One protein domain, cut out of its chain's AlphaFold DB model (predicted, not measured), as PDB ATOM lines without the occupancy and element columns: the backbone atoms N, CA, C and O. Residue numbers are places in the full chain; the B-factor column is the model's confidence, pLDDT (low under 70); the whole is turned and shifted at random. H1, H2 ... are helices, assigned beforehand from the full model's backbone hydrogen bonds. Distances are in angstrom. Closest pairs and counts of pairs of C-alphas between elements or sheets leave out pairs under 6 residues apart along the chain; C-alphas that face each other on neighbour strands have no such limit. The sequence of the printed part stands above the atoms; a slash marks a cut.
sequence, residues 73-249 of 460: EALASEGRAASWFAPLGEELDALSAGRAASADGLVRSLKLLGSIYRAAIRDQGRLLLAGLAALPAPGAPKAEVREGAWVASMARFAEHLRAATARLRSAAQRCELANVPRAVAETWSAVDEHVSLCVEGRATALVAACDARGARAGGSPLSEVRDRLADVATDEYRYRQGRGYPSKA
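This is residues 73 to 249 of the 460 residues of an uncharacterized protein of Proteobacteria bacterium (UniProt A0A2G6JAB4). Four long helices, H3, H4, H6 and H7, form an up-and-down bundle along the model's long axis, each running against the one before it. H2 packs on residues 103 to 113 of H3, and the short H1 packs on H4. The printed part has 177 residues with seven named helices, H1 to H7 in chain order, and no named strand: all helix. It is only just compact, close to loose, with a radius of gyration of the C-alphas of 18.8 A, and spans 65 by 33 by 20 A.

H1, residues 73 to 76, touches residues 160 to 167 of H4, residues 143 to 169; the closest C-alphas, Ala 76 and Ala 164, are 4.0 A apart. H2, residues 82 to 96, and H3, residues 103 to 133, form a hairpin at a shallow tilt of 31 degrees, with closest C-alphas Leu 88 and Leu 106 at 6.7 A. H5, residues 172 to 175, touches H2 and meets H4 only through their link. H6, residues 182 to 211, touches H3, the same way at a shallow tilt of 3 degrees; C-alphas Gly 114 and Val 191 are closest, 5.2 A. H7, residues 221 to 242, forms a hairpin with H6, with closest C-alphas Glu 200 and Ala 233 at 4.2 A. H3 and H7 are apart. Every O i to N i+4 pair is within hydrogen-bond range in H3, H4, H6 and H7, and 9 of 11 in H2; H1 and H5 are too short for one.

C-alpha 73 begins H1 at (12.981, -7.853, -40.839). H3 is 45.0 A long, H4 38.8 A, H6 43.0 A and H7 31.5 A, ending at C-alpha 242, (29.280, 7.014, -25.843).

The C-alphas farthest apart, Gly 98 and Gly 139, are 65.3 A apart. The printed part has no cut and no long link. Residue 78 and residues 80 to 84 have pLDDT under 70.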
ATOM      1  N   GLU A  73      14.052  -7.366 -41.713       91.44
ATOM      2  CA  GLU A  73      12.981  -7.853 -40.839       91.44
ATOM      3  C   GLU A  73      13.330  -9.200 -40.178       91.44
ATOM      4  O   GLU A  73      13.030  -9.424 -39.007       91.44
ATOM      5  N   ALA A  74      14.009 -10.097 -40.902       89.56
ATOM      6  CA  ALA A  74      14.457 -11.360 -40.329       89.56
ATOM      7  C   ALA A  74      15.538 -11.128 -39.266       89.56
ATOM      8  O   ALA A  74      15.496 -11.780 -38.231       89.56
ATOM      9  N   LEU A  75      16.450 -10.172 -39.484       89.94
ATOM     10  CA  LEU A  75      17.469  -9.771 -38.503       89.94
ATOM     11  C   LEU A  75      16.874  -9.060 -37.278       89.94
ATOM     12  O   LEU A  75      17.471  -9.097 -36.210       89.94
ATOM     13  N   ALA A  76      15.709  -8.430 -37.418       86.81
ATOM     14  CA  ALA A  76      14.970  -7.815 -36.317       86.81
ATOM     15  C   ALA A  76      14.169  -8.831 -35.477       86.81
ATOM     16  O   ALA A  76      13.801  -8.537 -34.345       86.81
ATOM     17  N   SER A  77      13.880 -10.017 -36.022       82.00
ATOM     18  CA  SER A  77      12.985 -11.013 -35.423       82.00
ATOM     19  C   SER A  77      13.754 -12.127 -34.716       82.00
ATOM     20  O   SER A  77      14.649 -12.745 -35.297       82.00
ATOM     21  N   GLU A  78      13.354 -12.452 -33.480       69.56
ATOM     22  CA  GLU A  78      14.081 -13.446 -32.691       69.56
ATOM     23  C   GLU A  78      14.040 -14.861 -33.260       69.56
ATOM     24  O   GLU A  78      15.070 -15.536 -33.265       69.56
ATOM     25  N   GLY A  79      12.897 -15.272 -33.816       70.06
ATOM     26  CA  GLY A  79      12.720 -16.606 -34.388       70.06
ATOM     27  C   GLY A  79      13.409 -16.788 -35.744       70.06
ATOM     28  O   GLY A  79      14.136 -17.756 -35.945       70.06
ATOM     29  N   ARG A  80      13.228 -15.851 -36.688       64.56
ATOM     30  CA  ARG A  80      13.700 -16.033 -38.078       64.56
ATOM     31  C   ARG A  80      15.215 -15.940 -38.245       64.56
ATOM     32  O   ARG A  80      15.748 -16.574 -39.152       64.56
ATOM     33  N   ALA A  81      15.908 -15.177 -37.401       66.62
ATOM     34  CA  ALA A  81      17.369 -15.104 -37.410       66.62
ATOM     35  C   ALA A  81      18.032 -15.962 -36.321       66.62
ATOM     36  O   ALA A  81      19.251 -15.887 -36.175       66.62
ATOM     37  N   ALA A  82      17.284 -16.770 -35.557       68.31
ATOM     38  CA  ALA A  82      17.842 -17.596 -34.480       68.31
ATOM     39  C   ALA A  82      19.026 -18.449 -34.956       68.31
ATOM     40  O   ALA A  82      20.061 -18.477 -34.305       68.31
ATOM     41  N   SER A  83      18.936 -19.036 -36.146       68.25
ATOM     42  CA  SER A  83      19.986 -19.896 -36.702       68.25
ATOM     43  C   SER A  83      21.320 -19.207 -36.997       68.25
ATOM     44  O   SER A  83      22.320 -19.889 -37.172       68.25
ATOM     45  N   TRP A  84      21.349 -17.876 -37.095       69.12
ATOM     46  CA  TRP A  84      22.586 -17.114 -37.317       69.12
ATOM     47  C   TRP A  84      23.220 -16.638 -36.010       69.12
ATOM     48  O   TRP A  84      24.423 -16.404 -35.963       69.12
ATOM     49  N   PHE A  85      22.408 -16.490 -34.962       72.19
ATOM     50  CA  PHE A  85      22.826 -15.974 -33.659       72.19
ATOM     51  C   PHE A  85      23.058 -17.076 -32.625       72.19
ATOM     52  O   PHE A  85      23.946 -16.929 -31.795       72.19
ATOM     53  N   ALA A  86      22.297 -18.173 -32.672       73.44
ATOM     54  CA  ALA A  86      22.422 -19.276 -31.725       73.44
ATOM     55  C   ALA A  86      23.801 -19.954 -31.795       73.44
ATOM     56  O   ALA A  86      24.422 -20.058 -30.742       73.44
ATOM     57  N   PRO A  87      24.364 -20.279 -32.982       75.56
ATOM     58  CA  PRO A  87      25.713 -20.847 -33.046       75.56
ATOM     59  C   PRO A  87      26.777 -19.898 -32.481       75.56
ATOM     60  O   PRO A  87      27.673 -20.321 -31.764       75.56
ATOM     61  N   LEU A  88      26.642 -18.593 -32.752       79.25
ATOM     62  CA  LEU A  88      27.536 -17.572 -32.205       79.25
ATOM     63  C   LEU A  88      27.437 -17.509 -30.671       79.25
ATOM     64  O   LEU A  88      28.458 -17.426 -29.996       79.25
ATOM     65  N   GLY A  89      26.218 -17.548 -30.126       78.81
ATOM     66  CA  GLY A  89      25.978 -17.564 -28.684       78.81
ATOM     67  C   GLY A  89      26.571 -18.801 -28.015       78.81
ATOM     68  O   GLY A  89      27.310 -18.664 -27.049       78.81
ATOM     69  N   GLU A  90      26.327 -19.986 -28.575       81.31
ATOM     70  CA  GLU A  90      26.855 -21.257 -28.064       81.31
ATOM     71  C   GLU A  90      28.389 -21.305 -28.082       81.31
ATOM     72  O   GLU A  90      29.001 -21.743 -27.104       81.31
ATOM     73  N   GLU A  91      29.023 -20.826 -29.157       80.12
ATOM     74  CA  GLU A  91      30.485 -20.739 -29.261       80.12
ATOM     75  C   GLU A  91      31.075 -19.719 -28.273       80.12
ATOM     76  O   GLU A  91      32.104 -19.992 -27.654       80.12
ATOM     77  N   LEU A  92      30.424 -18.566 -28.075       80.50
ATOM     78  CA  LEU A  92      30.841 -17.566 -27.082       80.50
ATOM     79  C   LEU A  92      30.666 -18.075 -25.644       80.50
ATOM     80  O   LEU A  92      31.542 -17.870 -24.802       80.50
ATOM     81  N   ASP A  93      29.570 -18.776 -25.358       83.38
ATOM     82  CA  ASP A  93      29.307 -19.390 -24.053       83.38
ATOM     83  C   ASP A  93      30.284 -20.554 -23.790       83.38
ATOM     84  O   ASP A  93      30.701 -20.796 -22.657       83.38
ATOM     85  N   ALA A  94      30.703 -21.277 -24.835       82.88
ATOM     86  CA  ALA A  94      31.769 -22.271 -24.744       82.88
ATOM     87  C   ALA A  94      33.113 -21.645 -24.418       82.88
ATOM     88  O   ALA A  94      33.782 -22.076 -23.478       82.88
ATOM     89  N   LEU A  95      33.468 -20.602 -25.154       80.25
ATOM     90  CA  LEU A  95      34.743 -19.938 -24.997       80.25
ATOM     91  C   LEU A  95      34.859 -19.252 -23.625       80.25
ATOM     92  O   LEU A  95      35.874 -19.390 -22.947       80.25
ATOM     93  N   SER A  96      33.799 -18.579 -23.171       76.56
ATOM     94  CA  SER A  96      33.756 -17.945 -21.846       76.56
ATOM     95  C   SER A  96      33.747 -18.960 -20.693       76.56
ATOM     96  O   SER A  96      34.295 -18.688 -19.628       76.56
ATOM     97  N   ALA A  97      33.213 -20.163 -20.904       83.19
ATOM     98  CA  ALA A  97      33.317 -21.266 -19.947       83.19
ATOM     99  C   ALA A  97      34.679 -21.995 -19.982       83.19
ATOM    100  O   ALA A  97      34.836 -23.013 -19.311       83.19
ATOM    101  N   GLY A  98      35.649 -21.533 -20.784       77.25
ATOM    102  CA  GLY A  98      36.957 -22.181 -20.935       77.25
ATOM    103  C   GLY A  98      36.914 -23.514 -21.692       77.25
ATOM    104  O   GLY A  98      37.853 -24.304 -21.604       77.25
ATOM    105  N   ARG A  99      35.827 -23.794 -22.423       80.44
ATOM    106  CA  ARG A  99      35.692 -24.988 -23.270       80.44
ATOM    107  C   ARG A  99      36.369 -24.761 -24.622       80.44
ATOM    108  O   ARG A  99      36.551 -23.629 -25.063       80.44
ATOM    109  N   ALA A 100      36.724 -25.854 -25.297       73.06
ATOM    110  CA  ALA A 100      37.335 -25.800 -26.621       73.06
ATOM    111  C   ALA A 100      36.387 -25.128 -27.633       73.06
ATOM    112  O   ALA A 100      35.361 -25.695 -28.004       73.06
ATOM    113  N   ALA A 101      36.746 -23.923 -28.072       78.38
ATOM    114  CA  ALA A 101      36.047 -23.150 -29.091       78.38
ATOM    115  C   ALA A 101      37.075 -22.451 -29.992       78.38
ATOM    116  O   ALA A 101      38.130 -22.014 -29.528       78.38
ATOM    117  N   SER A 102      36.779 -22.352 -31.290       83.00
ATOM    118  CA  SER A 102      37.680 -21.707 -32.250       83.00
ATOM    119  C   SER A 102      37.487 -20.192 -32.231       83.00
ATOM    120  O   SER A 102      36.470 -19.681 -32.703       83.00
ATOM    121  N   ALA A 103      38.486 -19.460 -31.731       85.19
ATOM    122  CA  ALA A 103      38.496 -17.997 -31.788       85.19
ATOM    123  C   ALA A 103      38.407 -17.483 -33.237       85.19
ATOM    124  O   ALA A 103      37.689 -16.523 -33.514       85.19
ATOM    125  N   ASP A 104      39.070 -18.160 -34.176       86.06
ATOM    126  CA  ASP A 104      39.026 -17.807 -35.598       86.06
ATOM    127  C   ASP A 104      37.647 -18.078 -36.219       86.06
ATOM    128  O   ASP A 104      37.165 -17.285 -37.034       86.06
ATOM    129  N   GLY A 105      36.983 -19.160 -35.797       85.56
ATOM    130  CA  GLY A 105      35.602 -19.474 -36.177       85.56
ATOM    131  C   GLY A 105      34.629 -18.376 -35.741       85.56
ATOM    132  O   GLY A 105      33.846 -17.880 -36.555       85.56
ATOM    133  N   LEU A 106      34.767 -17.896 -34.504       87.56
ATOM    134  CA  LEU A 106      33.992 -16.772 -33.972       87.56
ATOM    135  C   LEU A 106      34.265 -15.464 -34.723       87.56
ATOM    136  O   LEU A 106      33.328 -14.780 -35.143       87.56
ATOM    137  N   VAL A 107      35.538 -15.124 -34.956       90.62
ATOM    138  CA  VAL A 107      35.934 -13.945 -35.750       90.62
ATOM    139  C   VAL A 107      35.297 -13.995 -37.141       90.62
ATOM    140  O   VAL A 107      34.767 -12.992 -37.631       90.62
ATOM    141  N   ARG A 108      35.306 -15.166 -37.781       88.19
ATOM    142  CA  ARG A 108      34.669 -15.398 -39.080       88.19
ATOM    143  C   ARG A 108      33.159 -15.169 -39.011       88.19
ATOM    144  O   ARG A 108      32.624 -14.416 -39.829       88.19
ATOM    145  N   SER A 109      32.483 -15.773 -38.038       88.38
ATOM    146  CA  SER A 109      31.034 -15.643 -37.835       88.38
ATOM    147  C   SER A 109      30.620 -14.186 -37.604       88.38
ATOM    148  O   SER A 109      29.691 -13.703 -38.253       88.38
ATOM    149  N   LEU A 110      31.365 -13.439 -36.784       92.12
ATOM    150  CA  LEU A 110      31.134 -12.011 -36.542       92.12
ATOM    151  C   LEU A 110      31.294 -11.168 -37.815       92.12
ATOM    152  O   LEU A 110      30.425 -10.354 -38.140       92.12
ATOM    153  N   LYS A 111      32.371 -11.377 -38.584       93.50
ATOM    154  CA  LYS A 111      32.582 -10.674 -39.865       93.50
ATOM    155  C   LYS A 111      31.464 -10.968 -40.867       93.50
ATOM    156  O   LYS A 111      31.000 -10.054 -41.561       93.50
ATOM    157  N   LEU A 112      31.019 -12.225 -40.940       91.00
ATOM    158  CA  LEU A 112      29.915 -12.636 -41.807       91.00
ATOM    159  C   LEU A 112      28.613 -11.953 -41.385       91.00
ATOM    160  O   LEU A 112      27.920 -11.397 -42.238       91.00
ATOM    161  N   LEU A 113      28.325 -11.918 -40.083       91.62
ATOM    162  CA  LEU A 113      27.161 -11.231 -39.534       91.62
ATOM    163  C   LEU A 113      27.186  -9.735 -39.878       91.62
ATOM    164  O   LEU A 113      26.209  -9.216 -40.416       91.62
ATOM    165  N   GLY A 114      28.324  -9.060 -39.687       94.38
ATOM    166  CA  GLY A 114      28.500  -7.660 -40.085       94.38
ATOM    167  C   GLY A 114      28.259  -7.425 -41.581       94.38
ATOM    168  O   GLY A 114      27.604  -6.453 -41.969       94.38
ATOM    169  N   SER A 115      28.719  -8.344 -42.437       93.94
ATOM    170  CA  SER A 115      28.447  -8.297 -43.881       93.94
ATOM    171  C   SER A 115      26.958  -8.467 -44.207       93.94
ATOM    172  O   SER A 115      26.441  -7.728 -45.050       93.94
ATOM    173  N   ILE A 116      26.264  -9.394 -43.538       93.19
ATOM    174  CA  ILE A 116      24.822  -9.639 -43.703       93.19
ATOM    175  C   ILE A 116      24.015  -8.404 -43.286       93.19
ATOM    176  O   ILE A 116      23.186  -7.932 -44.063       93.19
ATOM    177  N   TYR A 117      24.303  -7.828 -42.115       95.38
ATOM    178  CA  TYR A 117      23.653  -6.607 -41.629       95.38
ATOM    179  C   TYR A 117      23.816  -5.448 -42.610       95.38
ATOM    180  O   TYR A 117      22.837  -4.829 -43.030       95.38
ATOM    181  N   ARG A 118      25.057  -5.190 -43.039       95.81
ATOM    182  CA  ARG A 118      25.354  -4.156 -44.032       95.81
ATOM    183  C   ARG A 118      24.550  -4.361 -45.318       95.81
ATOM    184  O   ARG A 118      24.019  -3.389 -45.857       95.81
ATOM    185  N   ALA A 119      24.497  -5.591 -45.835       94.50
ATOM    186  CA  ALA A 119      23.767  -5.907 -47.060       94.50
ATOM    187  C   ALA A 119      22.258  -5.687 -46.886       94.50
ATOM    188  O   ALA A 119      21.668  -4.968 -47.690       94.50
ATOM    189  N   ALA A 120      21.663  -6.194 -45.803       94.88
ATOM    190  CA  ALA A 120      20.241  -6.039 -45.502       94.88
ATOM    191  C   ALA A 120      19.821  -4.560 -45.391       94.88
ATOM    192  O   ALA A 120      18.863  -4.134 -46.040       94.88
ATOM    193  N   ILE A 121      20.583  -3.752 -44.638       97.06
ATOM    194  CA  ILE A 121      20.343  -2.305 -44.481       97.06
ATOM    195  C   ILE A 121      20.477  -1.583 -45.828       97.06
ATOM    196  O   ILE A 121      19.653  -0.732 -46.180       97.06
ATOM    197  N   ARG A 122      21.520  -1.907 -46.605       96.00
ATOM    198  CA  ARG A 122      21.762  -1.305 -47.923       96.00
ATOM    199  C   ARG A 122      20.629  -1.620 -48.893       96.00
ATOM    200  O   ARG A 122      20.172  -0.706 -49.578       96.00
ATOM    201  N   ASP A 123      20.229  -2.881 -48.982       94.62
ATOM    202  CA  ASP A 123      19.311  -3.365 -50.009       94.62
ATOM    203  C   ASP A 123      17.890  -2.860 -49.740       94.62
ATOM    204  O   ASP A 123      17.287  -2.255 -50.628       94.62
ATOM    205  N   GLN A 124      17.397  -2.968 -48.500       95.50
ATOM    206  CA  GLN A 124      16.092  -2.406 -48.137       95.50
ATOM    207  C   GLN A 124      16.076  -0.875 -48.241       95.50
ATOM    208  O   GLN A 124      15.132  -0.296 -48.777       95.50
ATOM    209  N   GLY A 125      17.152  -0.208 -47.818       96.38
ATOM    210  CA  GLY A 125      17.275   1.239 -47.955       96.38
ATOM    211  C   GLY A 125      17.310   1.720 -49.414       96.38
ATOM    212  O   GLY A 125      16.753   2.769 -49.728       96.38
ATOM    213  N   ARG A 126      17.921   0.953 -50.330       95.62
ATOM    214  CA  ARG A 126      17.904   1.246 -51.775       95.62
ATOM    215  C   ARG A 126      16.494   1.123 -52.355       95.62
ATOM    216  O   ARG A 126      16.121   1.961 -53.170       95.62
ATOM    217  N   LEU A 127      15.726   0.114 -51.939       95.69
ATOM    218  CA  LEU A 127      14.334  -0.054 -52.369       95.69
ATOM    219  C   LEU A 127      13.460   1.123 -51.921       95.69
ATOM    220  O   LEU A 127      12.666   1.618 -52.714       95.69
ATOM    221  N   LEU A 128      13.647   1.618 -50.695       96.00
ATOM    222  CA  LEU A 128      12.906   2.779 -50.189       96.00
ATOM    223  C   LEU A 128      13.248   4.068 -50.939       96.00
ATOM    224  O   LEU A 128      12.334   4.794 -51.318       96.00
ATOM    225  N   LEU A 129      14.535   4.326 -51.207       95.50
ATOM    226  CA  LEU A 129      14.966   5.482 -52.004       95.50
ATOM    227  C   LEU A 129      14.409   5.431 -53.433       95.50
ATOM    228  O   LEU A 129      13.914   6.435 -53.937       95.50
ATOM    229  N   ALA A 130      14.452   4.259 -54.073       94.81
ATOM    230  CA  ALA A 130      13.857   4.071 -55.395       94.81
ATOM    231  C   ALA A 130      12.332   4.265 -55.360       94.81
ATOM    232  O   ALA A 130      11.777   4.916 -56.241       94.81
ATOM    233  N   GLY A 131      11.666   3.754 -54.319       92.81
ATOM    234  CA  GLY A 131      10.236   3.952 -54.098       92.81
ATOM    235  C   GLY A 131       9.859   5.424 -53.936       92.81
ATOM    236  O   GLY A 131       8.870   5.854 -54.516       92.81
ATOM    237  N   LEU A 132      10.680   6.205 -53.226       90.31
ATOM    238  CA  LEU A 132      10.487   7.646 -53.042       90.31
ATOM    239  C   LEU A 132      10.624   8.421 -54.350       90.31
ATOM    240  O   LEU A 132       9.810   9.290 -54.650       90.31
ATOM    241  N   ALA A 133      11.653   8.096 -55.136       89.88
ATOM    242  CA  ALA A 133      11.877   8.705 -56.443       89.88
ATOM    243  C   ALA A 133      10.740   8.385 -57.429       89.88
ATOM    244  O   ALA A 133      10.424   9.201 -58.288       89.88
ATOM    245  N   ALA A 134      10.104   7.219 -57.281       90.94
ATOM    246  CA  ALA A 134       8.967   6.787 -58.087       90.94
ATOM    247  C   ALA A 134       7.603   7.297 -57.580       90.94
ATOM    248  O   ALA A 134       6.576   6.993 -58.201       90.94
ATOM    249  N   LEU A 135       7.550   8.038 -56.463       88.06
ATOM    250  CA  LEU A 135       6.297   8.631 -56.001       88.06
ATOM    251  C   LEU A 135       5.818   9.690 -57.000       88.06
ATOM    252  O   LEU A 135       6.618  10.521 -57.446       88.06
ATOM    253  N   PRO A 136       4.515   9.693 -57.332       85.50
ATOM    254  CA  PRO A 136       3.965  10.672 -58.254       85.50
ATOM    255  C   PRO A 136       4.075  12.097 -57.683       85.50
ATOM    256  O   PRO A 136       4.327  12.299 -56.490       85.50
ATOM    257  N   ALA A 137       3.914  13.095 -58.551       80.56
ATOM    258  CA  ALA A 137       3.872  14.489 -58.127       80.56
ATOM    259  C   ALA A 137       2.675  14.737 -57.183       80.56
ATOM    260  O   ALA A 137       1.643  14.065 -57.324       80.56
ATOM    261  N   PRO A 138       2.787  15.695 -56.241       75.75
ATOM    262  CA  PRO A 138       1.656  16.117 -55.419       75.75
ATOM    263  C   PRO A 138       0.434  16.450 -56.294       75.75
ATOM    264  O   PRO A 138       0.570  17.122 -57.313       75.75
ATOM    265  N   GLY A 139      -0.748  15.943 -55.927       72.25
ATOM    266  CA  GLY A 139      -2.003  16.156 -56.669       72.25
ATOM    267  C   GLY A 139      -2.298  15.163 -57.805       72.25
ATOM    268  O   GLY A 139      -3.384  15.200 -58.380       72.25
ATOM    269  N   ALA A 140      -1.387  14.241 -58.129       82.19
ATOM    270  CA  ALA A 140      -1.654  13.196 -59.119       82.19
ATOM    271  C   ALA A 140      -2.637  12.116 -58.597       82.19
ATOM    272  O   ALA A 140      -2.709  11.864 -57.387       82.19
ATOM    273  N   PRO A 141      -3.348  11.388 -59.485       76.88
ATOM    274  CA  PRO A 141      -4.258  10.320 -59.073       76.88
ATOM    275  C   PRO A 141      -3.555   9.261 -58.210       76.88
ATOM    276  O   PRO A 141      -2.512   8.726 -58.592       76.88
ATOM    277  N   LYS A 142      -4.152   8.917 -57.061       82.88
ATOM    278  CA  LYS A 142      -3.618   7.953 -56.072       82.88
ATOM    279  C   LYS A 142      -2.277   8.357 -55.430       82.88
ATOM    280  O   LYS A 142      -1.627   7.493 -54.835       82.88
ATOM    281  N   ALA A 143      -1.858   9.623 -55.528       84.00
ATOM    282  CA  ALA A 143      -0.623  10.099 -54.903       84.00
ATOM    283  C   ALA A 143      -0.625   9.879 -53.385       84.00
ATOM    284  O   ALA A 143       0.281   9.226 -52.877       84.00
ATOM    285  N   GLU A 144      -1.692  10.293 -52.699       84.75
ATOM    286  CA  GLU A 144      -1.841  10.143 -51.243       84.75
ATOM    287  C   GLU A 144      -1.786   8.678 -50.789       84.75
ATOM    288  O   GLU A 144      -1.100   8.341 -49.830       84.75
ATOM    289  N   VAL A 145      -2.448   7.774 -51.519       87.50
ATOM    290  CA  VAL A 145      -2.453   6.337 -51.194       87.50
ATOM    291  C   VAL A 145      -1.056   5.729 -51.349       87.50
ATOM    292  O   VAL A 145      -0.616   4.946 -50.504       87.50
ATOM    293  N   ARG A 146      -0.338   6.080 -52.425       88.69
ATOM    294  CA  ARG A 146       1.034   5.597 -52.659       88.69
ATOM    295  C   ARG A 146       2.015   6.170 -51.644       88.69
ATOM    296  O   ARG A 146       2.872   5.433 -51.161       88.69
ATOM    297  N   GLU A 147       1.874   7.449 -51.313       89.00
ATOM    298  CA  GLU A 147       2.673   8.106 -50.284       89.00
ATOM    299  C   GLU A 147       2.425   7.470 -48.915       89.00
ATOM    300  O   GLU A 147       3.381   7.060 -48.265       89.00
ATOM    301  N   GLY A 148       1.166   7.250 -48.525       90.62
ATOM    302  CA  GLY A 148       0.817   6.573 -47.273       90.62
ATOM    303  C   GLY A 148       1.399   5.158 -47.169       90.62
ATOM    304  O   GLY A 148       1.985   4.794 -46.147       90.62
ATOM    305  N   ALA A 149       1.332   4.365 -48.244       92.69
ATOM    306  CA  ALA A 149       1.945   3.031 -48.282       92.69
ATOM    307  C   ALA A 149       3.481   3.079 -48.152       92.69
ATOM    308  O   ALA A 149       4.098   2.208 -47.518       92.69
ATOM    309  N   TRP A 150       4.106   4.099 -48.741       93.38
ATOM    310  CA  TRP A 150       5.543   4.318 -48.649       93.38
ATOM    311  C   TRP A 150       5.961   4.797 -47.249       93.38
ATOM    312  O   TRP A 150       6.882   4.217 -46.670       93.38
ATOM    313  N   VAL A 151       5.227   5.740 -46.649       94.25
ATOM    314  CA  VAL A 151       5.403   6.204 -45.261       94.25
ATOM    315  C   VAL A 151       5.302   5.034 -44.281       94.25
ATOM    316  O   VAL A 151       6.185   4.844 -43.446       94.25
ATOM    317  N   ALA A 152       4.300   4.163 -44.434       95.50
ATOM    318  CA  ALA A 152       4.182   2.959 -43.611       95.50
ATOM    319  C   ALA A 152       5.385   2.008 -43.783       95.50
ATOM    320  O   ALA A 152       5.836   1.375 -42.829       95.50
ATOM    321  N   SER A 153       5.933   1.910 -44.999       95.69
ATOM    322  CA  SER A 153       7.126   1.096 -45.280       95.69
ATOM    323  C   SER A 153       8.393   1.680 -44.657       95.69
ATOM    324  O   SER A 153       9.234   0.922 -44.168       95.69
ATOM    325  N   MET A 154       8.522   3.005 -44.625       94.56
ATOM    326  CA  MET A 154       9.596   3.682 -43.903       94.56
ATOM    327  C   MET A 154       9.483   3.516 -42.388       94.56
ATOM    328  O   MET A 154      10.500   3.277 -41.740       94.56
ATOM    329  N   ALA A 155       8.276   3.620 -41.824       95.88
ATOM    330  CA  ALA A 155       8.063   3.458 -40.388       95.88
ATOM    331  C   ALA A 155       8.505   2.059 -39.929       95.88
ATOM    332  O   ALA A 155       9.338   1.943 -39.030       95.88
ATOM    333  N   ARG A 156       8.075   1.010 -40.649       96.44
ATOM    334  CA  ARG A 156       8.550  -0.368 -40.427       96.44
ATOM    335  C   ARG A 156      10.062  -0.497 -40.578       96.44
ATOM    336  O   ARG A 156      10.703  -1.222 -39.830       96.44
ATOM    337  N   PHE A 157      10.659   0.193 -41.549       97.00
ATOM    338  CA  PHE A 157      12.111   0.177 -41.717       97.00
ATOM    339  C   PHE A 157      12.839   0.783 -40.511       97.00
ATOM    340  O   PHE A 157      13.799   0.180 -40.041       97.00
ATOM    341  N   ALA A 158      12.371   1.911 -39.972       96.88
ATOM    342  CA  ALA A 158      12.935   2.514 -38.763       96.88
ATOM    343  C   ALA A 158      12.842   1.568 -37.550       96.88
ATOM    344  O   ALA A 158      13.818   1.404 -36.817       96.88
ATOM    345  N   GLU A 159      11.704   0.893 -37.374       95.94
ATOM    346  CA  GLU A 159      11.512  -0.130 -36.336       95.94
ATOM    347  C   GLU A 159      12.465  -1.315 -36.523       95.94
ATOM    348  O   GLU A 159      13.160  -1.707 -35.585       95.94
ATOM    349  N   HIS A 160      12.577  -1.843 -37.746       95.88
ATOM    350  CA  HIS A 160      13.493  -2.943 -38.044       95.88
ATOM    351  C   HIS A 160      14.961  -2.559 -37.827       95.88
ATOM    352  O   HIS A 160      15.732  -3.401 -37.380       95.88
ATOM    353  N   LEU A 161      15.366  -1.313 -38.104       97.00
ATOM    354  CA  LEU A 161      16.726  -0.843 -37.814       97.00
ATOM    355  C   LEU A 161      17.018  -0.870 -36.307       97.00
ATOM    356  O   LEU A 161      18.055  -1.401 -35.900       97.00
ATOM    357  N   ARG A 162      16.101  -0.346 -35.482       95.69
ATOM    358  CA  ARG A 162      16.239  -0.356 -34.016       95.69
ATOM    359  C   ARG A 162      16.260  -1.778 -33.462       95.69
ATOM    360  O   ARG A 162      17.159  -2.133 -32.706       95.69
ATOM    361  N   ALA A 163      15.321  -2.621 -33.883       94.50
ATOM    362  CA  ALA A 163      15.243  -4.004 -33.421       94.50
ATOM    363  C   ALA A 163      16.465  -4.833 -33.857       94.50
ATOM    364  O   ALA A 163      17.051  -5.553 -33.049       94.50
ATOM    365  N   ALA A 164      16.912  -4.696 -35.111       93.88
ATOM    366  CA  ALA A 164      18.070  -5.433 -35.610       93.88
ATOM    367  C   ALA A 164      19.370  -5.012 -34.905       93.88
ATOM    368  O   ALA A 164      20.192  -5.876 -34.592       93.88
ATOM    369  N   THR A 165      19.576  -3.716 -34.642       94.62
ATOM    370  CA  THR A 165      20.759  -3.230 -33.904       94.62
ATOM    371  C   THR A 165      20.723  -3.628 -32.434       94.62
ATOM    372  O   THR A 165      21.739  -4.094 -31.925       94.62
ATOM    373  N   ALA A 166      19.569  -3.537 -31.768       93.00
ATOM    374  CA  ALA A 166      19.401  -4.018 -30.396       93.00
ATOM    375  C   ALA A 166      19.725  -5.513 -30.282       93.00
ATOM    376  O   ALA A 166      20.475  -5.924 -29.398       93.00
ATOM    377  N   ARG A 167      19.243  -6.323 -31.234       90.19
ATOM    378  CA  ARG A 167      19.567  -7.751 -31.298       90.19
ATOM    379  C   ARG A 167      21.050  -8.001 -31.540       90.19
ATOM    380  O   ARG A 167      21.616  -8.863 -30.886       90.19
ATOM    381  N   LEU A 168      21.689  -7.275 -32.460       91.06
ATOM    382  CA  LEU A 168      23.132  -7.417 -32.668       91.06
ATOM    383  C   LEU A 168      23.878  -7.160 -31.353       91.06
ATOM    384  O   LEU A 168      24.712  -7.963 -30.946       91.06
ATOM    385  N   ARG A 169      23.515  -6.075 -30.664       91.44
ATOM    386  CA  ARG A 169      24.119  -5.618 -29.408       91.44
ATOM    387  C   ARG A 169      23.841  -6.524 -28.213       91.44
ATOM    388  O   ARG A 169      24.594  -6.452 -27.248       91.44
ATOM    389  N   SER A 170      22.860  -7.425 -28.260       87.44
ATOM    390  CA  SER A 170      22.691  -8.426 -27.194       87.44
ATOM    391  C   SER A 170      23.868  -9.414 -27.123       87.44
ATOM    392  O   SER A 170      24.109 -10.019 -26.077       87.44
ATOM    393  N   ALA A 171      24.659  -9.528 -28.199       83.12
ATOM    394  CA  ALA A 171      25.917 -10.270 -28.201       83.12
ATOM    395  C   ALA A 171      27.070  -9.521 -27.500       83.12
ATOM    396  O   ALA A 171      28.051 -10.160 -27.118       83.12
ATOM    397  N   ALA A 172      26.955  -8.203 -27.275       83.94
ATOM    398  CA  ALA A 172      28.022  -7.371 -26.708       83.94
ATOM    399  C   ALA A 172      28.516  -7.896 -25.361       83.94
ATOM    400  O   ALA A 172      29.717  -8.056 -25.163       83.94
ATOM    401  N   GLN A 173      27.581  -8.238 -24.465       81.56
ATOM    402  CA  GLN A 173      27.908  -8.702 -23.117       81.56
ATOM    403  C   GLN A 173      28.809  -9.939 -23.138       81.56
ATOM    404  O   GLN A 173      29.659 -10.075 -22.268       81.56
ATOM    405  N   ARG A 174      28.637 -10.821 -24.130       82.50
ATOM    406  CA  ARG A 174      29.443 -12.038 -24.284       82.50
ATOM    407  C   ARG A 174      30.775 -11.755 -24.965       82.50
ATOM    408  O   ARG A 174      31.786 -12.296 -24.548       82.50
ATOM    409  N   CYS A 175      30.786 -10.904 -25.989       84.00
ATOM    410  CA  CYS A 175      31.995 -10.568 -26.747       84.00
ATOM    411  C   CYS A 175      32.991  -9.688 -25.970       84.00
ATOM    412  O   CYS A 175      34.164  -9.649 -26.329       84.00
ATOM    413  N   GLU A 176      32.526  -8.966 -24.947       85.62
ATOM    414  CA  GLU A 176      33.320  -7.995 -24.176       85.62
ATOM    415  C   GLU A 176      33.831  -8.548 -22.834       85.62
ATOM    416  O   GLU A 176      34.417  -7.809 -22.043       85.62
ATOM    417  N   LEU A 177      33.637  -9.842 -22.561       84.19
ATOM    418  CA  LEU A 177      34.168 -10.472 -21.352       84.19
ATOM    419  C   LEU A 177      35.703 -10.545 -21.390       84.19
ATOM    420  O   LEU A 177      36.308 -10.826 -22.423       84.19
ATOM    421  N   ALA A 178      36.343 -10.364 -20.231       82.06
ATOM    422  CA  ALA A 178      37.805 -10.332 -20.112       82.06
ATOM    423  C   ALA A 178      38.503 -11.651 -20.501       82.06
ATOM    424  O   ALA A 178      39.684 -11.653 -20.837       82.06
ATOM    425  N   ASN A 179      37.784 -12.773 -20.450       83.06
ATOM    426  CA  ASN A 179      38.277 -14.103 -20.812       83.06
ATOM    427  C   ASN A 179      38.115 -14.437 -22.306       83.06
ATOM    428  O   ASN A 179      38.526 -15.515 -22.735       83.06
ATOM    429  N   VAL A 180      37.537 -13.537 -23.106       85.44
ATOM    430  CA  VAL A 180      37.414 -13.716 -24.554       85.44
ATOM    431  C   VAL A 180      38.705 -13.264 -25.250       85.44
ATOM    432  O   VAL A 180      39.239 -12.203 -24.925       85.44
ATOM    433  N   PRO A 181      39.227 -14.024 -26.237       89.94
ATOM    434  CA  PRO A 181      40.386 -13.621 -27.010       89.94
ATOM    435  C   PRO A 181      40.219 -12.230 -27.604       89.94
ATOM    436  O   PRO A 181      39.208 -11.909 -28.232       89.94
ATOM    437  N   ARG A 182      41.281 -11.434 -27.492       91.00
ATOM    438  CA  ARG A 182      41.329 -10.055 -27.985       91.00
ATOM    439  C   ARG A 182      40.865  -9.913 -29.439       91.00
ATOM    440  O   ARG A 182      40.145  -8.973 -29.751       91.00
ATOM    441  N   ALA A 183      41.212 -10.862 -30.311       91.81
ATOM    442  CA  ALA A 183      40.798 -10.848 -31.715       91.81
ATOM    443  C   ALA A 183      39.267 -10.887 -31.900       91.81
ATOM    444  O   ALA A 183      38.736 -10.227 -32.797       91.81
ATOM    445  N   VAL A 184      38.549 -11.628 -31.048       91.81
ATOM    446  CA  VAL A 184      37.081 -11.703 -31.064       91.81
ATOM    447  C   VAL A 184      36.494 -10.375 -30.588       91.81
ATOM    448  O   VAL A 184      35.646  -9.817 -31.281       91.81
ATOM    449  N   ALA A 185      36.998  -9.828 -29.477       91.88
ATOM    450  CA  ALA A 185      36.553  -8.544 -28.936       91.88
ATOM    451  C   ALA A 185      36.783  -7.379 -29.922       91.88
ATOM    452  O   ALA A 185      35.867  -6.606 -30.203       91.88
ATOM    453  N   GLU A 186      37.969  -7.289 -30.530       93.75
ATOM    454  CA  GLU A 186      38.281  -6.271 -31.544       93.75
ATOM    455  C   GLU A 186      37.416  -6.428 -32.803       93.75
ATOM    456  O   GLU A 186      36.952  -5.437 -33.376       93.75
ATOM    457  N   THR A 187      37.158  -7.670 -33.230       94.81
ATOM    458  CA  THR A 187      36.266  -7.949 -34.364       94.81
ATOM    459  C   THR A 187      34.828  -7.556 -34.043       94.81
ATOM    460  O   THR A 187      34.163  -6.963 -34.892       94.81
ATOM    461  N   TRP A 188      34.355  -7.840 -32.829       94.88
ATOM    462  CA  TRP A 188      33.046  -7.417 -32.342       94.88
ATOM    463  C   TRP A 188      32.905  -5.891 -32.392       94.88
ATOM    464  O   TRP A 188      31.989  -5.396 -33.050       94.88
ATOM    465  N   SER A 189      33.847  -5.145 -31.806       94.88
ATOM    466  CA  SER A 189      33.825  -3.675 -31.838       94.88
ATOM    467  C   SER A 189      33.825  -3.133 -33.269       94.88
ATOM    468  O   SER A 189      33.080  -2.206 -33.579       94.88
ATOM    469  N   ALA A 190      34.612  -3.731 -34.170       96.31
ATOM    470  CA  ALA A 190      34.619  -3.341 -35.578       96.31
ATOM    471  C   ALA A 190      33.279  -3.632 -36.279       96.31
ATOM    472  O   ALA A 190      32.838  -2.838 -37.110       96.31
ATOM    473  N   VAL A 191      32.623  -4.755 -35.974       96.56
ATOM    474  CA  VAL A 191      31.312  -5.108 -36.541       96.56
ATOM    475  C   VAL A 191      30.228  -4.159 -36.039       96.56
ATOM    476  O   VAL A 191      29.486  -3.619 -36.860       96.56
ATOM    477  N   ASP A 192      30.161  -3.912 -34.734       96.56
ATOM    478  CA  ASP A 192      29.177  -3.012 -34.125       96.56
ATOM    479  C   ASP A 192      29.338  -1.565 -34.630       96.56
ATOM    480  O   ASP A 192      28.381  -0.976 -35.146       96.56
ATOM    481  N   GLU A 193      30.566  -1.025 -34.627       96.88
ATOM    482  CA  GLU A 193      30.863   0.298 -35.196       96.88
ATOM    483  C   GLU A 193      30.466   0.366 -36.683       96.88
ATOM    484  O   GLU A 193      29.871   1.346 -37.144       96.88
ATOM    485  N   HIS A 194      30.755  -0.692 -37.453       97.44
ATOM    486  CA  HIS A 194      30.421  -0.733 -38.874       97.44
ATOM    487  C   HIS A 194      28.915  -0.728 -39.129       97.44
ATOM    488  O   HIS A 194      28.448  -0.003 -40.015       97.44
ATOM    489  N   VAL A 195      28.163  -1.546 -38.392       96.94
ATOM    490  CA  VAL A 195      26.706  -1.638 -38.529       96.94
ATOM    491  C   VAL A 195      26.069  -0.317 -38.123       96.94
ATOM    492  O   VAL A 195      25.264   0.202 -38.896       96.94
ATOM    493  N   SER A 196      26.500   0.283 -37.013       97.25
ATOM    494  CA  SER A 196      26.026   1.600 -36.582       97.25
ATOM    495  C   SER A 196      26.214   2.675 -37.665       97.25
ATOM    496  O   SER A 196      25.269   3.384 -38.014       97.25
ATOM    497  N   LEU A 197      27.392   2.735 -38.304       96.38
ATOM    498  CA  LEU A 197      27.640   3.643 -39.435       96.38
ATOM    499  C   LEU A 197      26.760   3.352 -40.658       96.38
ATOM    500  O   LEU A 197      26.414   4.268 -41.409       96.38
ATOM    501  N   CYS A 198      26.441   2.082 -40.914       96.88
ATOM    502  CA  CYS A 198      25.552   1.710 -42.014       96.88
ATOM    503  C   CYS A 198      24.113   2.162 -41.749       96.88
ATOM    504  O   CYS A 198      23.459   2.633 -42.683       96.88
ATOM    505  N   VAL A 199      23.642   2.034 -40.504       97.75
ATOM    506  CA  VAL A 199      22.314   2.491 -40.073       97.75
ATOM    507  C   VAL A 199      22.219   4.007 -40.181       97.75
ATOM    508  O   VAL A 199      21.385   4.498 -40.941       97.75
ATOM    509  N   GLU A 200      23.115   4.743 -39.519       96.75
ATOM    510  CA  GLU A 200      23.153   6.210 -39.568       96.75
ATOM    511  C   GLU A 200      23.250   6.712 -41.012       96.75
ATOM    512  O   GLU A 200      22.457   7.552 -41.437       96.75
ATOM    513  N   GLY A 201      24.191   6.177 -41.799       95.62
ATOM    514  CA  GLY A 201      24.390   6.611 -43.179       95.62
ATOM    515  C   GLY A 201      23.162   6.370 -44.058       95.62
ATOM    516  O   GLY A 201      22.848   7.197 -44.917       95.62
ATOM    517  N   ARG A 202      22.437   5.260 -43.852       96.88
ATOM    518  CA  ARG A 202      21.225   4.971 -44.625       96.88
ATOM    519  C   ARG A 202      20.025   5.793 -44.161       96.88
ATOM    520  O   ARG A 202      19.292   6.281 -45.018       96.88
ATOM    521  N   ALA A 203      19.842   5.950 -42.853       96.88
ATOM    522  CA  ALA A 203      18.794   6.788 -42.280       96.88
ATOM    523  C   ALA A 203      18.966   8.248 -42.730       96.88
ATOM    524  O   ALA A 203      18.030   8.831 -43.267       96.88
ATOM    525  N   THR A 204      20.189   8.784 -42.662       96.44
ATOM    526  CA  THR A 204      20.522  10.141 -43.133       96.44
ATOM    527  C   THR A 204      20.213  10.328 -44.619       96.44
ATOM    528  O   THR A 204      19.633  11.337 -45.006       96.44
ATOM    529  N   ALA A 205      20.546   9.347 -45.469       96.38
ATOM    530  CA  ALA A 205      20.244   9.423 -46.900       96.38
ATOM    531  C   ALA A 205      18.732   9.461 -47.188       96.38
ATOM    532  O   ALA A 205      18.298  10.173 -48.089       96.38
ATOM    533  N   LEU A 206      17.930   8.708 -46.428       95.69
ATOM    534  CA  LEU A 206      16.469   8.733 -46.540       95.69
ATOM    535  C   LEU A 206      15.884  10.050 -46.024       95.69
ATOM    536  O   LEU A 206      15.034  10.623 -46.696       95.69
ATOM    537  N   VAL A 207      16.383  10.565 -44.896       95.88
ATOM    538  CA  VAL A 207      16.002  11.881 -44.359       95.88
ATOM    539  C   VAL A 207      16.279  12.986 -45.376       95.88
ATOM    540  O   VAL A 207      15.386  13.771 -45.678       95.88
ATOM    541  N   ALA A 208      17.477  13.011 -45.967       95.00
ATOM    542  CA  ALA A 208      17.834  13.987 -46.997       95.00
ATOM    543  C   ALA A 208      16.921  13.890 -48.232       95.00
ATOM    544  O   ALA A 208      16.540  14.908 -48.807       95.00
ATOM    545  N   ALA A 209      16.532  12.673 -48.623       92.81
ATOM    546  CA  ALA A 209      15.618  12.467 -49.739       92.81
ATOM    547  C   ALA A 209      14.177  12.919 -49.417       92.81
ATOM    548  O   ALA A 209      13.510  13.470 -50.291       92.81
ATOM    549  N   CYS A 210      13.705  12.744 -48.177       91.31
ATOM    550  CA  CYS A 210      12.432  13.310 -47.713       91.31
ATOM    551  C   CYS A 210      12.474  14.842 -47.678       91.31
ATOM    552  O   CYS A 210      11.547  15.499 -48.149       91.31
ATOM    553  N   ASP A 211      13.563  15.416 -47.158       91.88
ATOM    554  CA  ASP A 211      13.770  16.866 -47.090       91.88
ATOM    555  C   ASP A 211      13.707  17.499 -48.489       91.88
ATOM    556  O   ASP A 211      13.056  18.526 -48.670       91.88
ATOM    557  N   ALA A 212      14.298  16.845 -49.496       89.88
ATOM    558  CA  ALA A 212      14.245  17.279 -50.894       89.88
ATOM    559  C   ALA A 212      12.823  17.290 -51.493       89.88
ATOM    560  O   ALA A 212      12.591  17.952 -52.501       89.88
ATOM    561  N   ARG A 213      11.861  16.587 -50.878       84.44
ATOM    562  CA  ARG A 213      10.436  16.604 -51.252       84.44
ATOM    563  C   ARG A 213       9.585  17.535 -50.382       84.44
ATOM    564  O   ARG A 213       8.364  17.507 -50.493       84.44
ATOM    565  N   GLY A 214      10.200  18.351 -49.526       83.31
ATOM    566  CA  GLY A 214       9.490  19.329 -48.697       83.31
ATOM    567  C   GLY A 214       8.993  18.794 -47.352       83.31
ATOM    568  O   GLY A 214       8.220  19.472 -46.682       83.31
ATOM    569  N   ALA A 215       9.471  17.630 -46.896       81.44
ATOM    570  CA  ALA A 215       9.056  17.025 -45.623       81.44
ATOM    571  C   ALA A 215       9.416  17.844 -44.361       81.44
ATOM    572  O   ALA A 215       9.018  17.471 -43.263       81.44
ATOM    573  N   ARG A 216      10.157  18.954 -44.492       78.62
ATOM    574  CA  ARG A 216      10.556  19.822 -43.369       78.62
ATOM    575  C   ARG A 216       9.430  20.689 -42.809       78.62
ATOM    576  O   ARG A 216       9.564  21.176 -41.695       78.62
ATOM    577  N   ALA A 217       8.360  20.912 -43.571       72.06
ATOM    578  CA  ALA A 217       7.317  21.877 -43.209       72.06
ATOM    579  C   ALA A 217       6.419  21.440 -42.028       72.06
ATOM    580  O   ALA A 217       5.591  22.229 -41.583       72.06
ATOM    581  N   GLY A 218       6.609  20.227 -41.492       76.12
ATOM    582  CA  GLY A 218       5.829  19.686 -40.376       76.12
ATOM    583  C   GLY A 218       4.378  19.353 -40.747       76.12
ATOM    584  O   GLY A 218       3.879  19.729 -41.805       76.12
ATOM    585  N   GLY A 219       3.695  18.596 -39.884       78.88
ATOM    586  CA  GLY A 219       2.253  18.334 -39.991       78.88
ATOM    587  C   GLY A 219       1.816  17.325 -41.062       78.88
ATOM    588  O   GLY A 219       0.618  17.123 -41.237       78.88
ATOM    589  N   SER A 220       2.750  16.673 -41.765       84.88
ATOM    590  CA  SER A 220       2.448  15.589 -42.713       84.88
ATOM    591  C   SER A 220       2.938  14.225 -42.200       84.88
ATOM    592  O   SER A 220       3.977  14.169 -41.532       84.88
ATOM    593  N   PRO A 221       2.293  13.101 -42.573       87.44
ATOM    594  CA  PRO A 221       2.790  11.756 -42.251       87.44
ATOM    595  C   PRO A 221       4.230  11.515 -42.738       87.44
ATOM    596  O   PRO A 221       5.003  10.779 -42.121       87.44
ATOM    597  N   LEU A 222       4.607  12.174 -43.838       87.94
ATOM    598  CA  LEU A 222       5.962  12.176 -44.375       87.94
ATOM    599  C   LEU A 222       6.967  12.864 -43.434       87.94
ATOM    600  O   LEU A 222       8.076  12.357 -43.260       87.94
ATOM    601  N   SER A 223       6.588  13.990 -42.818       90.81
ATOM    602  CA  SER A 223       7.429  14.692 -41.839       90.81
ATOM    603  C   SER A 223       7.645  13.863 -40.570       90.81
ATOM    604  O   SER A 223       8.784  13.696 -40.139       90.81
ATOM    605  N   GLU A 224       6.598  13.206 -40.057       92.25
ATOM    606  CA  GLU A 224       6.702  12.358 -38.862       92.25
ATOM    607  C   GLU A 224       7.659  11.180 -39.066       92.25
ATOM    608  O   GLU A 224       8.496  10.880 -38.212       92.25
ATOM    609  N   VAL A 225       7.560  10.481 -40.202       93.19
ATOM    610  CA  VAL A 225       8.436   9.331 -40.463       93.19
ATOM    611  C   VAL A 225       9.872   9.756 -40.769       93.19
ATOM    612  O   VAL A 225      10.818   9.037 -40.432       93.19
ATOM    613  N   ARG A 226      10.047  10.937 -41.372       94.38
ATOM    614  CA  ARG A 226      11.353  11.569 -41.559       94.38
ATOM    615  C   ARG A 226      12.003  11.846 -40.205       94.38
ATOM    616  O   ARG A 226      13.170  11.495 -40.035       94.38
ATOM    617  N   ASP A 227      11.261  12.383 -39.241       94.50
ATOM    618  CA  ASP A 227      11.784  12.670 -37.900       94.50
ATOM    619  C   ASP A 227      12.126  11.393 -37.135       94.50
ATOM    620  O   ASP A 227      13.228  11.281 -36.603       94.50
ATOM    621  N   ARG A 228      11.293  10.348 -37.231       94.88
ATOM    622  CA  ARG A 228      11.630   9.028 -36.665       94.88
ATOM    623  C   ARG A 228      12.954   8.471 -37.194       94.88
ATOM    624  O   ARG A 228      13.673   7.818 -36.439       94.88
ATOM    625  N   LEU A 229      13.280   8.671 -38.476       95.56
ATOM    626  CA  LEU A 229      14.578   8.264 -39.033       95.56
ATOM    627  C   LEU A 229      15.721   9.194 -38.626       95.56
ATOM    628  O   LEU A 229      16.843   8.715 -38.451       95.56
ATOM    629  N   ALA A 230      15.459  10.493 -38.490       96.25
ATOM    630  CA  ALA A 230      16.438  11.437 -37.969       96.25
ATOM    631  C   ALA A 230      16.830  11.074 -36.529       96.25
ATOM    632  O   ALA A 230      18.021  11.080 -36.208       96.25
ATOM    633  N   ASP A 231      15.866  10.642 -35.711       96.81
ATOM    634  CA  ASP A 231      16.116  10.105 -34.374       96.81
ATOM    635  C   ASP A 231      16.991   8.853 -34.442       96.81
ATOM    636  O   ASP A 231      18.025   8.808 -33.790       96.81
ATOM    637  N   VAL A 232      16.663   7.878 -35.304       97.19
ATOM    638  CA  VAL A 232      17.504   6.677 -35.495       97.19
ATOM    639  C   VAL A 232      18.944   7.050 -35.864       97.19
ATOM    640  O   VAL A 232      19.887   6.485 -35.312       97.19
ATOM    641  N   ALA A 233      19.142   7.992 -36.790       96.25
ATOM    642  CA  ALA A 233      20.482   8.425 -37.181       96.25
ATOM    643  C   ALA A 233      21.232   9.093 -36.015       96.25
ATOM    644  O   ALA A 233      22.413   8.814 -35.792       96.25
ATOM    645  N   THR A 234      20.535   9.942 -35.259       96.12
ATOM    646  CA  THR A 234      21.097  10.684 -34.127       96.12
ATOM    647  C   THR A 234      21.429   9.762 -32.955       96.12
ATOM    648  O   THR A 234      22.495   9.894 -32.354       96.12
ATOM    649  N   ASP A 235      20.564   8.796 -32.653       96.44
ATOM    650  CA  ASP A 235      20.774   7.791 -31.611       96.44
ATOM    651  C   ASP A 235      22.003   6.935 -31.920       96.44
ATOM    652  O   ASP A 235      22.843   6.717 -31.050       96.44
ATOM    653  N   GLU A 236      22.171   6.516 -33.176       96.50
ATOM    654  CA  GLU A 236      23.350   5.763 -33.614       96.50
ATOM    655  C   GLU A 236      24.635   6.592 -33.535       96.50
ATOM    656  O   GLU A 236      25.677   6.090 -33.113       96.50
ATOM    657  N   TYR A 237      24.579   7.878 -33.887       94.69
ATOM    658  CA  TYR A 237      25.706   8.789 -33.698       94.69
ATOM    659  C   TYR A 237      26.090   8.923 -32.215       94.69
ATOM    660  O   TYR A 237      27.258   8.735 -31.861       94.69
ATOM    661  N   ARG A 238      25.109   9.183 -31.339       95.06
ATOM    662  CA  ARG A 238      25.306   9.294 -29.881       95.06
ATOM    663  C   ARG A 238      25.830   7.995 -29.281       95.06
ATOM    664  O   ARG A 238      26.737   8.030 -28.455       95.06
ATOM    665  N   TYR A 239      25.319   6.852 -29.732       95.12
ATOM    666  CA  TYR A 239      25.791   5.535 -29.319       95.12
ATOM    667  C   TYR A 239      27.290   5.362 -29.589       95.12
ATOM    668  O   TYR A 239      28.049   5.013 -28.684       95.12
ATOM    669  N   ARG A 240      27.745   5.666 -30.813       93.94
ATOM    670  CA  ARG A 240      29.172   5.548 -31.159       93.94
ATOM    671  C   ARG A 240      30.046   6.518 -30.374       93.94
ATOM    672  O   ARG A 240      31.163   6.151 -30.014       93.94
ATOM    673  N   GLN A 241      29.546   7.721 -30.086       92.25
ATOM    674  CA  GLN A 241      30.240   8.657 -29.200       92.25
ATOM    675  C   GLN A 241      30.372   8.100 -27.778       92.25
ATOM    676  O   GLN A 241      31.476   8.086 -27.244       92.25
ATOM    677  N   GLY A 242      29.283   7.591 -27.193       93.06
ATOM    678  CA  GLY A 242      29.280   7.014 -25.843       93.06
ATOM    679  C   GLY A 242      30.175   5.778 -25.708       93.06
ATOM    680  O   GLY A 242      30.761   5.551 -24.656       93.06
ATOM    681  N   ARG A 243      30.341   5.011 -26.791       91.44
ATOM    682  CA  ARG A 243      31.269   3.871 -26.871       91.44
ATOM    683  C   ARG A 243      32.724   4.257 -27.142       91.44
ATOM    684  O   ARG A 243      33.591   3.389 -27.110       91.44
ATOM    685  N   GLY A 244      33.005   5.529 -27.425       90.75
ATOM    686  CA  GLY A 244      34.354   6.000 -27.739       90.75
ATOM    687  C   GLY A 244      34.882   5.521 -29.095       90.75
ATOM    688  O   GLY A 244      36.097   5.458 -29.289       90.75
ATOM    689  N   TYR A 245      34.007   5.178 -30.047       92.12
ATOM    690  CA  TYR A 245      34.451   4.750 -31.372       92.12
ATOM    691  C   TYR A 245      35.053   5.914 -32.180       92.12
ATOM    692  O   TYR A 245      34.568   7.047 -32.110       92.12
ATOM    693  N   PRO A 246      36.088   5.655 -33.005       86.94
ATOM    694  CA  PRO A 246      36.777   6.700 -33.762       86.94
ATOM    695  C   PRO A 246      35.924   7.294 -34.892       86.94
ATOM    696  O   PRO A 246      36.239   8.371 -35.397       86.94
ATOM    697  N   SER A 247      34.841   6.631 -35.308       85.56
ATOM    698  CA  SER A 247      33.933   7.114 -36.349       85.56
ATOM    699  C   SER A 247      32.961   8.203 -35.862       85.56
ATOM    700  O   SER A 247      31.737   8.010 -35.850       85.56
ATOM    701  N   LYS A 248      33.510   9.353 -35.469       83.12
ATOM    702  CA  LYS A 248      32.762  10.562 -35.104       83.12
ATOM    703  C   LYS A 248      32.944  11.645 -36.165       83.12
ATOM    704  O   LYS A 248      34.040  11.827 -36.684       83.12
ATOM    705  N   ALA A 249      31.856  12.338 -36.484       81.69
ATOM    706  CA  ALA A 249      31.893  13.575 -37.254       81.69
ATOM    707  C   ALA A 249      31.831  14.755 -36.280       81.69
ATOM    708  O   ALA A 249      30.935  14.788 -35.433       81.69
TER     709      ALA A 249